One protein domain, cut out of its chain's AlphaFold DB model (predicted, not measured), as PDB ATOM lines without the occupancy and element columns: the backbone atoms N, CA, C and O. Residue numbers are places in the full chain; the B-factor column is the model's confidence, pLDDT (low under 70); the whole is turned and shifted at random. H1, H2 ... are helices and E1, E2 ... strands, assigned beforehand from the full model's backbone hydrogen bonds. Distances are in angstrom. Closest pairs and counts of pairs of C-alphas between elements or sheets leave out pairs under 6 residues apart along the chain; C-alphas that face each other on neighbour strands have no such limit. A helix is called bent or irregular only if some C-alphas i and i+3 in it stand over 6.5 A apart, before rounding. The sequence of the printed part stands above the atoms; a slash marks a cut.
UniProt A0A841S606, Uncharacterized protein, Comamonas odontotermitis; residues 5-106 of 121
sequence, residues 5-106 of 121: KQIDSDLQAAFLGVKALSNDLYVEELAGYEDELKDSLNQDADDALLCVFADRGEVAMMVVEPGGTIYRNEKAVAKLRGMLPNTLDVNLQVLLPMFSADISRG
ATOM      1  N   LYS A   5     107.983 145.520 104.643       89.38
ATOM      2  CA  LYS A   5     108.130 146.193 103.343       89.38
ATOM      3  C   LYS A   5     109.133 145.491 102.418       89.38
ATOM      4  O   LYS A   5     108.937 145.466 101.209       89.38
ATOM      5  N   GLN A   6     110.213 144.953 102.984       91.75
ATOM      6  CA  GLN A   6     111.198 144.190 102.224       91.75
ATOM      7  C   GLN A   6     110.608 142.843 101.787       91.75
ATOM      8  O   GLN A   6     110.706 142.507 100.613       91.75
ATOM      9  N   ILE A   7     109.906 142.149 102.691       93.94
ATOM     10  CA  ILE A   7     109.208 140.891 102.384       93.94
ATOM     11  C   ILE A   7     108.197 141.089 101.246       93.94
ATOM     12  O   ILE A   7     108.231 140.335 100.280       93.94
ATOM     13  N   ASP A   8     107.356 142.128 101.303       92.75
ATOM     14  CA  ASP A   8     106.399 142.446 100.228       92.75
ATOM     15  C   ASP A   8     107.098 142.594  98.868       92.75
ATOM     16  O   ASP A   8     106.675 142.001  97.874       92.75
ATOM     17  N   SER A   9     108.193 143.361  98.827       92.75
ATOM     18  CA  SER A   9     108.956 143.592  97.597       92.75
ATOM     19  C   SER A   9     109.606 142.315  97.064       92.75
ATOM     20  O   SER A   9     109.638 142.108  95.849       92.75
ATOM     21  N   ASP A  10     110.150 141.476  97.946       94.56
ATOM     22  CA  ASP A  10     110.804 140.224  97.569       94.56
ATOM     23  C   ASP A  10     109.797 139.210  97.030       94.56
ATOM     24  O   ASP A  10     110.008 138.644  95.954       94.56
ATOM     25  N   LEU A  11     108.670 139.042  97.728       94.50
ATOM     26  CA  LEU A  11     107.577 138.192  97.275       94.50
ATOM     27  C   LEU A  11     107.052 138.676  95.918       94.50
ATOM     28  O   LEU A  11     106.958 137.881  94.984       94.50
ATOM     29  N   GLN A  12     106.779 139.977  95.759       93.38
ATOM     30  CA  GLN A  12     106.308 140.532  94.488       93.38
ATOM     31  C   GLN A  12     107.272 140.217  93.335       93.38
ATOM     32  O   GLN A  12     106.839 139.773  92.270       93.38
ATOM     33  N   ALA A  13     108.579 140.401  93.540       93.00
ATOM     34  CA  ALA A  13     109.583 140.098  92.524       93.00
ATOM     35  C   ALA A  13     109.624 138.600  92.164       93.00
ATOM     36  O   ALA A  13     109.771 138.264  90.985       93.00
ATOM     37  N   ALA A  14     109.460 137.712  93.149       93.69
ATOM     38  CA  ALA A  14     109.423 136.265  92.943       93.69
ATOM     39  C   ALA A  14     108.178 135.823  92.153       93.69
ATOM     40  O   ALA A  14     108.300 135.125  91.148       93.69
ATOM     41  N   PHE A  15     106.979 136.291  92.523       91.19
ATOM     42  CA  PHE A  15     105.739 135.951  91.806       91.19
ATOM     43  C   PHE A  15     105.717 136.480  90.362       91.19
ATOM     44  O   PHE A  15     105.198 135.819  89.453       91.19
ATOM     45  N   LEU A  16     106.324 137.646  90.116       88.69
ATOM     46  CA  LEU A  16     106.494 138.194  88.767       88.69
ATOM     47  C   LEU A  16     107.583 137.464  87.958       88.69
ATOM     48  O   LEU A  16     107.626 137.604  86.736       88.69
ATOM     49  N   GLY A  17     108.402 136.621  88.593       86.44
ATOM     50  CA  GLY A  17     109.518 135.924  87.949       86.44
ATOM     51  C   GLY A  17     110.696 136.845  87.621       86.44
ATOM     52  O   GLY A  17     111.529 136.506  86.789       86.44
ATOM     53  N   VAL A  18     110.755 138.022  88.253       89.75
ATOM     54  CA  VAL A  18     111.876 138.970  88.136       89.75
ATOM     55  C   VAL A  18     113.074 138.482  88.953       89.75
ATOM     56  O   VAL A  18     114.221 138.766  88.616       89.75
ATOM     57  N   LYS A  19     112.803 137.732  90.024       92.00
ATOM     58  CA  LYS A  19     113.796 137.168  90.934       92.00
ATOM     59  C   LYS A  19     113.652 135.651  90.975       92.00
ATOM     60  O   LYS A  19     112.536 135.152  91.098       92.00
ATOM     61  N   ALA A  20     114.775 134.945  90.864       94.31
ATOM     62  CA  ALA A  20     114.806 133.492  91.011       94.31
ATOM     63  C   ALA A  20     114.453 133.098  92.450       94.31
ATOM     64  O   ALA A  20     114.835 133.799  93.393       94.31
ATOM     65  N   LEU A  21     113.735 131.989  92.607       96.94
ATOM     66  CA  LEU A  21     113.429 131.455  93.925       96.94
ATOM     67  C   LEU A  21     114.612 130.627  94.441       96.94
ATOM     68  O   LEU A  21     115.319 129.961  93.683       96.94
ATOM     69  N   SER A  22     114.840 130.684  95.749       97.69
ATOM     70  CA  SER A  22     115.955 130.010  96.409       97.69
ATOM     71  C   SER A  22     115.600 128.549  96.668       97.69
ATOM     72  O   SER A  22     114.619 128.226  97.342       97.69
ATOM     73  N   ASN A  23     116.388 127.641  96.095       96.75
ATOM     74  CA  ASN A  23     116.281 126.218  96.404       96.75
ATOM     75  C   ASN A  23     116.865 125.897  97.786       96.75
ATOM     76  O   ASN A  23     116.364 124.996  98.450       96.75
ATOM     77  N   ASP A  24     117.882 126.632  98.226       96.94
ATOM     78  CA  ASP A  24     118.510 126.400  99.527       96.94
ATOM     79  C   ASP A  24     117.527 126.762 100.645       96.94
ATOM     80  O   ASP A  24     117.212 125.911 101.473       96.94
ATOM     81  N   LEU A  25     116.892 127.939 100.556       96.69
ATOM     82  CA  LEU A  25     115.824 128.338 101.477       96.69
ATOM     83  C   LEU A  25     114.651 127.346 101.462       96.69
ATOM     84  O   LEU A  25     114.038 127.080 102.491       96.69
ATOM     85  N   TYR A  26     114.337 126.766 100.300       97.56
ATOM     86  CA  TYR A  26     113.307 125.737 100.211       97.56
ATOM     87  C   TYR A  26     113.669 124.489 101.026       97.56
ATOM     88  O   TYR A  26     112.845 123.991 101.790       97.56
ATOM     89  N   VAL A  27     114.884 123.967 100.842       97.12
ATOM     90  CA  VAL A  27     115.349 122.749 101.517       97.12
ATOM     91  C   VAL A  27     115.470 122.964 103.023       97.12
ATOM     92  O   VAL A  27     115.125 122.062 103.782       97.12
ATOM     93  N   GLU A  28     115.940 124.136 103.441       95.56
ATOM     94  CA  GLU A  28     116.155 124.465 104.850       95.56
ATOM     95  C   GLU A  28     114.843 124.718 105.600       95.56
ATOM     96  O   GLU A  28     114.666 124.193 106.698       95.56
ATOM     97  N   GLU A  29     113.912 125.468 105.004       95.31
ATOM     98  CA  GLU A  29     112.750 125.994 105.735       95.31
ATOM     99  C   GLU A  29     111.424 125.330 105.347       95.31
ATOM    100  O   GLU A  29     110.562 125.156 106.201       95.31
ATOM    101  N   LEU A  30     111.227 124.938 104.081       96.00
ATOM    102  CA  LEU A  30     109.918 124.465 103.599       96.00
ATOM    103  C   LEU A  30     109.817 122.947 103.447       96.00
ATOM    104  O   LEU A  30     108.752 122.380 103.690       96.00
ATOM    105  N   ALA A  31     110.898 122.271 103.055       95.56
ATOM    106  CA  ALA A  31     110.864 120.842 102.732       95.56
ATOM    107  C   ALA A  31     110.420 119.960 103.913       95.56
ATOM    108  O   ALA A  31     109.806 118.915 103.706       95.56
ATOM    109  N   GLY A  32     110.688 120.389 105.151       95.00
ATOM    110  CA  GLY A  32     110.264 119.683 106.366       95.00
ATOM    111  C   GLY A  32     108.751 119.685 106.612       95.00
ATOM    112  O   GLY A  32     108.270 118.841 107.362       95.00
ATOM    113  N   TYR A  33     108.003 120.581 105.961       94.69
ATOM    114  CA  TYR A  33     106.563 120.772 106.170       94.69
ATOM    115  C   TYR A  33     105.708 120.217 105.024       94.69
ATOM    116  O   TYR A  33     104.492 120.392 105.019       94.69
ATOM    117  N   GLU A  34     106.313 119.545 104.038       94.62
ATOM    118  CA  GLU A  34     105.587 119.004 102.883       94.62
ATOM    119  C   GLU A  34     104.442 118.066 103.285       94.62
ATOM    120  O   GLU A  34     103.357 118.155 102.717       94.62
ATOM    121  N   ASP A  35     104.671 117.164 104.240       93.38
ATOM    122  CA  ASP A  35     103.659 116.189 104.658       93.38
ATOM    123  C   ASP A  35     102.565 116.828 105.523       93.38
ATOM    124  O   ASP A  35     101.384 116.584 105.287       93.38
ATOM    125  N   GLU A  36     102.931 117.730 106.437       92.88
ATOM    126  CA  GLU A  36     101.967 118.486 107.247       92.88
ATOM    127  C   GLU A  36     101.029 119.328 106.371       92.88
ATOM    128  O   GLU A  36      99.816 119.355 106.576       92.88
ATOM    129  N   LEU A  37     101.570 119.966 105.334       92.44
ATOM    130  CA  LEU A  37     100.782 120.794 104.426       92.44
ATOM    131  C   LEU A  37      99.891 119.968 103.489       92.44
ATOM    132  O   LEU A  37      98.808 120.430 103.123       92.44
ATOM    133  N   LYS A  38     100.282 118.734 103.135       92.00
ATOM    134  CA  LYS A  38      99.373 117.784 102.465       92.00
ATOM    135  C   LYS A  38      98.197 117.424 103.366       92.00
ATOM    136  O   LYS A  38      97.061 117.392 102.894       92.00
ATOM    137  N   ASP A  39      98.463 117.155 104.639       91.56
ATOM    138  CA  ASP A  39      97.420 116.811 105.602       91.56
ATOM    139  C   ASP A  39      96.468 117.993 105.830       91.56
ATOM    140  O   ASP A  39      95.253 117.800 105.772       91.56
ATOM    141  N   SER A  40      96.996 119.215 105.968       89.94
ATOM    142  CA  SER A  40      96.198 120.447 106.069       89.94
ATOM    143  C   SER A  40      95.290 120.643 104.853       89.94
ATOM    144  O   SER A  40      94.091 120.852 105.015       89.94
ATOM    145  N   LEU A  41      95.819 120.492 103.632       91.38
ATOM    146  CA  LEU A  41      95.032 120.608 102.398       91.38
ATOM    147  C   LEU A  41      93.842 119.632 102.382       91.38
ATOM    148  O   LEU A  41      92.724 120.004 102.023       91.38
ATOM    149  N   ASN A  42      94.073 118.384 102.798       87.44
ATOM    150  CA  ASN A  42      93.021 117.371 102.865       87.44
ATOM    151  C   ASN A  42      91.972 117.685 103.945       87.44
ATOM    152  O   ASN A  42      90.798 117.361 103.762       87.44
ATOM    153  N   GLN A  43      92.381 118.289 105.063       87.75
ATOM    154  CA  GLN A  43      91.484 118.674 106.156       87.75
ATOM    155  C   GLN A  43      90.598 119.871 105.788       87.75
ATOM    156  O   GLN A  43      89.394 119.833 106.047       87.75
ATOM    157  N   ASP A  44      91.167 120.891 105.145       85.56
ATOM    158  CA  ASP A  44      90.462 122.133 104.795       85.56
ATOM    159  C   ASP A  44      89.610 122.013 103.516       85.56
ATOM    160  O   ASP A  44      88.778 122.885 103.211       85.56
ATOM    161  N   ALA A  45      89.775 120.896 102.793       84.44
ATOM    162  CA  ALA A  45      89.129 120.605 101.516       84.44
ATOM    163  C   ALA A  45      89.293 121.762 100.513       84.44
ATOM    164  O   ALA A  45      88.343 122.154  99.825       84.44
ATOM    165  N   ASP A  46      90.495 122.342 100.486       88.88
ATOM    166  CA  ASP A  46      90.917 123.296  99.465       88.88
ATOM    167  C   ASP A  46      91.310 122.560  98.175       88.88
ATOM    168  O   ASP A  46      91.656 121.377  98.174       88.88
ATOM    169  N   ASP A  47      91.279 123.272  97.052       90.62
ATOM    170  CA  ASP A  47      91.662 122.715  95.754       90.62
ATOM    171  C   ASP A  47      93.170 122.800  95.487       90.62
ATOM    172  O   ASP A  47      93.676 122.151  94.572       90.62
ATOM    173  N   ALA A  48      93.884 123.625  96.251       92.94
ATOM    174  CA  ALA A  48      95.338 123.648  96.347       92.94
ATOM    175  C   ALA A  48      95.764 124.444  97.583       92.94
ATOM    176  O   ALA A  48      95.022 125.296  98.068       92.94
ATOM    177  N   LEU A  49      96.991 124.224  98.045       94.88
ATOM    178  CA  LEU A  49      97.599 125.006  99.117       94.88
ATOM    179  C   LEU A  49      98.883 125.660  98.613       94.88
ATOM    180  O   LEU A  49      99.758 125.000  98.055       94.88
ATOM    181  N   LEU A  50      98.986 126.971  98.797       95.31
ATOM    182  CA  LEU A  50     100.168 127.771  98.504       95.31
ATOM    183  C   LEU A  50     100.904 128.062  99.810       95.31
ATOM    184  O   LEU A  50     100.323 128.633 100.727       95.31
ATOM    185  N   CYS A  51     102.187 127.717  99.865       96.94
ATOM    186  CA  CYS A  51     103.074 128.052 100.974       96.94
ATOM    187  C   CYS A  51     104.269 128.855 100.456       96.94
ATOM    188  O   CYS A  51     104.912 128.460  99.478       96.94
ATOM    189  N   VAL A  52     104.569 129.975 101.112       96.88
ATOM    190  CA  VAL A  52     105.682 130.866 100.779       96.88
ATOM    191  C   VAL A  52     106.471 131.255 102.019       96.88
ATOM    192  O   VAL A  52     105.917 131.466 103.100       96.88
ATOM    193  N   PHE A  53     107.775 131.418 101.837       96.94
ATOM    194  CA  PHE A  53     108.649 131.970 102.858       96.94
ATOM    195  C   PHE A  53     109.664 132.919 102.238       96.94
ATOM    196  O   PHE A  53     110.114 132.710 101.109       96.94
ATOM    197  N   ALA A  54     110.001 133.971 102.976       95.56
ATOM    198  CA  ALA A  54     110.995 134.940 102.564       95.56
ATOM    199  C   ALA A  54     111.884 135.317 103.749       95.56
ATOM    200  O   ALA A  54     111.402 135.852 104.746       95.56
ATOM    201  N   ASP A  55     113.188 135.105 103.609       92.62
ATOM    202  CA  ASP A  55     114.170 135.588 104.574       92.62
ATOM    203  C   ASP A  55     115.399 136.140 103.860       92.62
ATOM    204  O   ASP A  55     115.803 135.644 102.815       92.62
ATOM    205  N   ARG A  56     115.981 137.209 104.414       89.19
ATOM    206  CA  ARG A  56     117.222 137.849 103.935       89.19
ATOM    207  C   ARG A  56     117.266 138.148 102.432       89.19
ATOM    208  O   ARG A  56     118.336 138.176 101.833       89.19
ATOM    209  N   GLY A  57     116.117 138.447 101.834       91.06
ATOM    210  CA  GLY A  57     116.035 138.713 100.404       91.06
ATOM    211  C   GLY A  57     116.074 137.451  99.549       91.06
ATOM    212  O   GLY A  57     116.345 137.541  98.361       91.06
ATOM    213  N   GLU A  58     115.792 136.285 100.099       95.31
ATOM    214  CA  GLU A  58     115.496 135.078  99.344       95.31
ATOM    215  C   GLU A  58     114.018 134.736  99.493       95.31
ATOM    216  O   GLU A  58     113.376 135.140 100.462       95.31
ATOM    217  N   VAL A  59     113.469 134.026  98.509       96.94
ATOM    218  CA  VAL A  59     112.077 133.569  98.532       96.94
ATOM    219  C   VAL A  59     112.037 132.121  98.089       96.94
ATOM    220  O   VAL A  59     112.617 131.780  97.060       96.94
ATOM    221  N   ALA A  60     111.322 131.294  98.837       97.94
ATOM    222  CA  ALA A  60     111.014 129.921  98.481       97.94
ATOM    223  C   ALA A  60     109.497 129.738  98.452       97.94
ATOM    224  O   ALA A  60     108.759 130.403  99.188       97.94
ATOM    225  N   MET A  61     109.024 128.843  97.587       96.62
ATOM    226  CA  MET A  61     107.597 128.563  97.494       96.62
ATOM    227  C   MET A  61     107.307 127.103  97.178       96.62
ATOM    228  O   MET A  61     108.078 126.426  96.495       96.62
ATOM    229  N   MET A  62     106.113 126.665  97.559       97.06
ATOM    230  CA  MET A  62     105.499 125.481  96.985       97.06
ATOM    231  C   MET A  62     103.996 125.606  96.825       97.06
ATOM    232  O   MET A  62     103.332 126.374  97.515       97.06
ATOM    233  N   VAL A  63     103.484 124.803  95.898       96.50
ATOM    234  CA  VAL A  63     102.060 124.549  95.718       96.50
ATOM    235  C   VAL A  63     101.826 123.061  95.921       96.50
ATOM    236  O   VAL A  63     102.480 122.240  95.273       96.50
ATOM    237  N   VAL A  64     100.894 122.731  96.806       95.81
ATOM    238  CA  VAL A  64     100.422 121.372  97.067       95.81
ATOM    239  C   VAL A  64      99.064 121.202  96.396       95.81
ATOM    240  O   VAL A  64      98.179 122.038  96.571       95.81
ATOM    241  N   GLU A  65      98.902 120.140  95.614       93.69
ATOM    242  CA  GLU A  65      97.621 119.761  95.013       93.69
ATOM    243  C   GLU A  65      96.974 118.572  95.734       93.69
ATOM    244  O   GLU A  65      97.676 117.745  96.336       93.69
ATOM    245  N   PRO A  66      95.643 118.418  95.596       85.81
ATOM    246  CA  PRO A  66      94.937 117.208  95.978       85.81
ATOM    247  C   PRO A  66      95.620 115.970  95.385       85.81
ATOM    248  O   PRO A  66      96.011 115.944  94.216       85.81
ATOM    249  N   GLY A  67      95.805 114.936  96.205       84.19
ATOM    250  CA  GLY A  67      96.588 113.749  95.838       84.19
ATOM    251  C   GLY A  67      98.087 113.851  96.148       84.19
ATOM    252  O   GLY A  67      98.825 112.910  95.864       84.19
ATOM    253  N   GLY A  68      98.538 114.952  96.758       86.50
ATOM    254  CA  GLY A  68      99.872 115.073  97.353       86.50
ATOM    255  C   GLY A  68     100.982 115.462  96.380       86.50
ATOM    256  O   GLY A  68     102.161 115.364  96.726       86.50
ATOM    257  N   THR A  69     100.629 115.907  95.170       94.31
ATOM    258  CA  THR A  69     101.614 116.430  94.214       94.31
ATOM    259  C   THR A  69     102.129 117.778  94.704       94.31
ATOM    260  O   THR A  69     101.339 118.674  94.992       94.31
ATOM    261  N   ILE A  70     103.454 117.929  94.759       95.81
ATOM    262  CA  ILE A  70     104.112 119.169  95.175       95.81
ATOM    263  C   ILE A  70     104.869 119.777  94.003       95.81
ATOM    264  O   ILE A  70     105.723 119.146  93.375       95.81
ATOM    265  N   TYR A  71     104.588 121.049  93.752       96.88
ATOM    266  CA  TYR A  71     105.371 121.904  92.876       96.88
ATOM    267  C   TYR A  71     106.227 122.819  93.736       96.88
ATOM    268  O   TYR A  71     105.743 123.372  94.715       96.88
ATOM    269  N   ARG A  72     107.491 122.995  93.359       97.00
ATOM    270  CA  ARG A  72     108.476 123.779  94.114       97.00
ATOM    271  C   ARG A  72     108.955 124.955  93.276       97.00
ATOM    272  O   ARG A  72     109.138 124.793  92.065       97.00
ATOM    273  N   ASN A  73     109.167 126.101  93.914       97.00
ATOM    274  CA  ASN A  73     109.787 127.290  93.332       97.00
ATOM    275  C   ASN A  73     109.209 127.652  91.953       97.00
ATOM    276  O   ASN A  73     108.003 127.849  91.823       97.00
ATOM    277  N   GLU A  74     110.016 127.709  90.896       95.62
ATOM    278  CA  GLU A  74     109.561 128.118  89.563       95.62
ATOM    279  C   GLU A  74     108.435 127.224  89.027       95.62
ATOM    280  O   GLU A  74     107.533 127.705  88.335       95.62
ATOM    281  N   LYS A  75     108.424 125.929  89.380       95.94
ATOM    282  CA  LYS A  75     107.320 125.029  89.014       95.94
ATOM    283  C   LYS A  75     106.033 125.399  89.745       95.94
ATOM    284  O   LYS A  75     104.962 125.270  89.160       95.94
ATOM    285  N   ALA A  76     106.127 125.864  90.989       94.94
ATOM    286  CA  ALA A  76     104.981 126.368  91.736       94.94
ATOM    287  C   ALA A  76     104.471 127.694  91.163       94.94
ATOM    288  O   ALA A  76     103.264 127.826  90.984       94.94
ATOM    289  N   VAL A  77     105.352 128.622  90.764       92.81
ATOM    290  CA  VAL A  77     104.938 129.849  90.050       92.81
ATOM    291  C   VAL A  77     104.205 129.490  88.759       92.81
ATOM    292  O   VAL A  77     103.120 130.008  88.493       92.81
ATOM    293  N   ALA A  78     104.776 128.592  87.951       92.62
ATOM    294  CA  ALA A  78     104.168 128.155  86.699       92.62
ATOM    295  C   ALA A  78     102.802 127.497  86.933       92.62
ATOM    296  O   ALA A  78     101.844 127.787  86.214       92.62
ATOM    297  N   LYS A  79     102.696 126.657  87.968       92.88
ATOM    298  CA  LYS A  79     101.438 126.021  88.348       92.88
ATOM    299  C   LYS A  79     100.399 127.055  88.776       92.88
ATOM    300  O   LYS A  79      99.293 127.041  88.246       92.88
ATOM    301  N   LEU A  80     100.772 127.992  89.645       90.00
ATOM    302  CA  LEU A  80      99.889 129.048  90.130       90.00
ATOM    303  C   LEU A  80      99.403 129.961  88.994       90.00
ATOM    304  O   LEU A  80      98.229 130.311  88.948       90.00
ATOM    305  N   ARG A  81     100.271 130.302  88.034       88.88
ATOM    306  CA  ARG A  81      99.887 131.050  86.822       88.88
ATOM    307  C   ARG A  81      98.916 130.271  85.939       88.88
ATOM    308  O   ARG A  81      97.985 130.858  85.406       88.88
ATOM    309  N   GLY A  82      99.119 128.962  85.790       88.25
ATOM    310  CA  GLY A  82      98.187 128.099  85.062       88.25
ATOM    311  C   GLY A  82      96.830 127.968  85.759       88.25
ATOM    312  O   GLY A  82      95.803 127.888  85.094       88.25
ATOM    313  N   MET A  83      96.833 127.988  87.090       84.88
ATOM    314  CA  MET A  83      95.647 127.948  87.943       84.88
ATOM    315  C   MET A  83      94.877 129.287  87.955       84.88
ATOM    316  O   MET A  83      93.651 129.294  87.959       84.88
ATOM    317  N   LEU A  84      95.578 130.426  87.923       82.88
ATOM    318  CA  LEU A  84      95.010 131.779  88.044       82.88
ATOM    319  C   LEU A  84      95.380 132.698  86.859       82.88
ATOM    320  O   LEU A  84      95.866 133.811  87.074       82.88
ATOM    321  N   PRO A  85      95.153 132.297  85.595       79.50
ATOM    322  CA  PRO A  85      95.750 132.966  84.434       79.50
ATOM    323  C   PRO A  85      95.309 134.424  84.249       79.50
ATOM    324  O   PRO A  85      96.078 135.227  83.734       79.50
ATOM    325  N   ASN A  86      94.096 134.776  84.692       78.56
ATOM    326  CA  ASN A  86      93.518 136.118  84.523       78.56
ATOM    327  C   ASN A  86      93.316 136.873  85.846       78.56
ATOM    328  O   ASN A  86      92.800 137.987  85.845       78.56
ATOM    329  N   THR A  87      93.658 136.255  86.979       81.44
ATOM    330  CA  THR A  87      93.341 136.785  88.315       81.44
ATOM    331  C   THR A  87      94.535 136.807  89.253       81.44
ATOM    332  O   THR A  87      94.419 137.374  90.336       81.44
ATOM    333  N   LEU A  88      95.687 136.253  88.854       82.94
ATOM    334  CA  LEU A  88      96.867 136.206  89.711       82.94
ATOM    335  C   LEU A  88      97.276 137.602  90.192       82.94
ATOM    336  O   LEU A  88      97.432 137.793  91.392       82.94
ATOM    337  N   ASP A  89      97.369 138.590  89.301       84.50
ATOM    338  CA  ASP A  89      97.789 139.948  89.673       84.50
ATOM    339  C   ASP A  89      96.839 140.604  90.685       84.50
ATOM    340  O   ASP A  89      97.285 141.282  91.610       84.50
ATOM    341  N   VAL A  90      95.531 140.376  90.541       86.62
ATOM    342  CA  VAL A  90      94.514 140.885  91.475       86.62
ATOM    343  C   VAL A  90      94.612 140.154  92.812       86.62
ATOM    344  O   VAL A  90      94.624 140.790  93.862       86.62
ATOM    345  N   ASN A  91      94.752 138.829  92.786       86.44
ATOM    346  CA  ASN A  91      94.883 138.020  93.993       86.44
ATOM    347  C   ASN A  91      96.165 138.358  94.762       86.44
ATOM    348  O   ASN A  91      96.139 138.414  95.989       86.44
ATOM    349  N   LEU A  92      97.270 138.665  94.077       88.81
ATOM    350  CA  LEU A  92      98.522 139.075  94.716       88.81
ATOM    351  C   LEU A  92      98.391 140.383  95.504       88.81
ATOM    352  O   LEU A  92      99.073 140.537  96.514       88.81
ATOM    353  N   GLN A  93      97.482 141.291  95.130       89.00
ATOM    354  CA  GLN A  93      97.219 142.499  95.930       89.00
ATOM    355  C   GLN A  93      96.648 142.172  97.318       89.00
ATOM    356  O   GLN A  93      96.815 142.961  98.247       89.00
ATOM    357  N   VAL A  94      95.999 141.014  97.463       89.69
ATOM    358  CA  VAL A  94      95.438 140.523  98.730       89.69
ATOM    359  C   VAL A  94      96.407 139.573  99.434       89.69
ATOM    360  O   VAL A  94      96.604 139.677 100.642       89.69
ATOM    361  N   LEU A  95      97.038 138.667  98.684       91.62
ATOM    362  CA  LEU A  95      97.912 137.631  99.230       91.62
ATOM    363  C   LEU A  95      99.225 138.198  99.777       91.62
ATOM    364  O   LEU A  95      99.648 137.803 100.861       91.62
ATOM    365  N   LEU A  96      99.866 139.138  99.072       93.19
ATOM    366  CA  LEU A  96     101.179 139.648  99.480       93.19
ATOM    367  C   LEU A  96     101.156 140.316 100.868       93.19
ATOM    368  O   LEU A  96     101.962 139.916 101.708       93.19
ATOM    369  N   PRO A  97     100.214 141.236 101.182       93.69
ATOM    370  CA  PRO A  97     100.157 141.857 102.507       93.69
ATOM    371  C   PRO A  97      99.857 140.886 103.655       93.69
ATOM    372  O   PRO A  97     100.219 141.184 104.801       93.69
ATOM    373  N   MET A  98      99.157 139.783 103.359       94.50
ATOM    374  CA  MET A  98      98.867 138.700 104.301       94.50
ATOM    375  C   MET A  98     100.141 137.897 104.572       94.50
ATOM    376  O   MET A  98     100.608 137.865 105.707       94.50
ATOM    377  N   PHE A  99     100.786 137.384 103.521       95.94
ATOM    378  CA  PHE A  99     102.035 136.631 103.639       95.94
ATOM    379  C   PHE A  99     103.135 137.429 104.329       95.94
ATOM    380  O   PHE A  99     103.813 136.911 105.211       95.94
ATOM    381  N   SER A 100     103.305 138.705 103.988       94.50
ATOM    382  CA  SER A 100     104.320 139.528 104.638       94.50
ATOM    383  C   SER A 100     104.010 139.810 106.104       94.50
ATOM    384  O   SER A 100     104.938 139.963 106.899       94.50
ATOM    385  N   ALA A 101     102.730 139.858 106.493       94.38
ATOM    386  CA  ALA A 101     102.353 139.952 107.897       94.38
ATOM    387  C   ALA A 101     102.737 138.680 108.659       94.38
ATOM    388  O   ALA A 101     103.260 138.795 109.766       94.38
ATOM    389  N   ASP A 102     102.506 137.507 108.076       94.69
ATOM    390  CA  ASP A 102     102.785 136.210 108.702       94.69
ATOM    391  C   ASP A 102     104.291 135.958 108.806       94.69
ATOM    392  O   ASP A 102     104.822 135.787 109.905       94.69
ATOM    393  N   ILE A 103     105.016 136.133 107.701       96.06
ATOM    394  CA  ILE A 103     106.478 135.989 107.651       96.06
ATOM    395  C   ILE A 103     107.171 136.962 108.607       96.06
ATOM    396  O   ILE A 103     108.137 136.602 109.278       96.06
ATOM    397  N   SER A 104     106.663 138.193 108.755       94.06
ATOM    398  CA  SER A 104     107.251 139.149 109.704       94.06
ATOM    399  C   SER A 104     107.152 138.719 111.175       94.06
ATOM    400  O   SER A 104     107.916 139.225 111.999       94.06
ATOM    401  N   ARG A 105     106.241 137.793 111.507       93.00
ATOM    402  CA  ARG A 105     106.096 137.195 112.844       93.00
ATOM    403  C   ARG A 105     106.894 135.899 113.014       93.00
ATOM    404  O   ARG A 105     106.959 135.395 114.130       93.00
ATOM    405  N   GLY A 106     107.541 135.419 111.953       90.81
ATOM    406  CA  GLY A 106     108.262 134.145 111.932       90.81
ATOM    407  C   GLY A 106     107.411 132.952 111.491       90.81
ATOM    408  O   GLY A 106     107.873 131.827 111.631       90.81
TER     409      GLY A 106
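This is residues 5 to 106 of the 121 residues of an uncharacterized protein of Comamonas odontotermitis (UniProt A0A841S606). The hairpin of strands E1 and E2, with the short E3 beside E2, makes a small sheet at the core, with the long bent helix H2 over one face and helices H1 and H3 over the other. H4 packs on H1 and only grazes the sheet, at E1. The printed part has 102 residues, with four named helices and three named strands in the order H1 H2 E1 E2 E3 H3 H4; the sheet runs E1 E2 E3, antiparallel, and the class is mixed, helices and strands. The whole is compact and rounded, with a radius of gyration of the C-alphas of 12.8 A and spans of 34 by 33 by 23 A.

H1, residues 5 to 16, is on the sheet of E1, residues 48 to 55, E2, residues 58 to 64, and E3, residues 70 to 72, at a height over the sheet of 9.0 A. H2, residues 23 to 44, was assigned as one helix by its hydrogen bonds but is bent: C-alphas 32 and 35 are 7.7 A apart, and its arms H2a, residues 23 to 32, and H2b, residues 35 to 44, stand at a steep tilt of 63 degrees. H2a is itself irregular, with C-alphas 29 and 32 6.8 A apart. H2a is over E2, where the closest C-alphas, of Tyr 26 and Ala 60, are 5.1 A apart. H2b is over E1, with Leu 41 and Leu 49 closest at 6.1 A between C-alphas, and only just over E2, on which 3 of its C-alphas fall. The strands form a meander, each the antiparallel neighbour of the one before. In the hairpin E1 and E2, N 51 and O 62 are within hydrogen-bond range at 2.9 A; in the hairpin E2 and E3, N 63 and O 71 are at 2.9 A. H3, residues 74 to 83, is over E2 and E3, on the same face as H1, with H2a and H2b on the opposite face: three layers, helices on both faces of a sheet. H4, residues 88 to 103, touches H1 at a steep tilt of 39 degrees, opposite ways, with the C-alphas of Ile 7 and Ser 100 closest at 5.6 A. Every O i to N i+4 pair is within hydrogen-bond range in H1, H2b and H3, but 4 of 6 in H2a and 8 of 12 in H4.

H1 begins at C-alpha 5, (108.130, 146.193, 103.343), and is 16.7 A long. H2a is 13.3 A and H2b 14.5 A long. E1 is 23.8 A long from C-alpha 48, (95.338, 123.648, 96.347), E2 20.5 A and E3 6.4 A. H3 is 14.0 A long. H4, 20.4 A long with a kink of 41 degrees near residue 95, ends at C-alpha 103, (106.478, 135.989, 107.651).

The two C-alphas farthest apart, those of Lys 5 and Gly 67, are 35.2 A apart. The printed part has no cut and no long link. Its mean pLDDT is 92.3, and no printed residue is under 70.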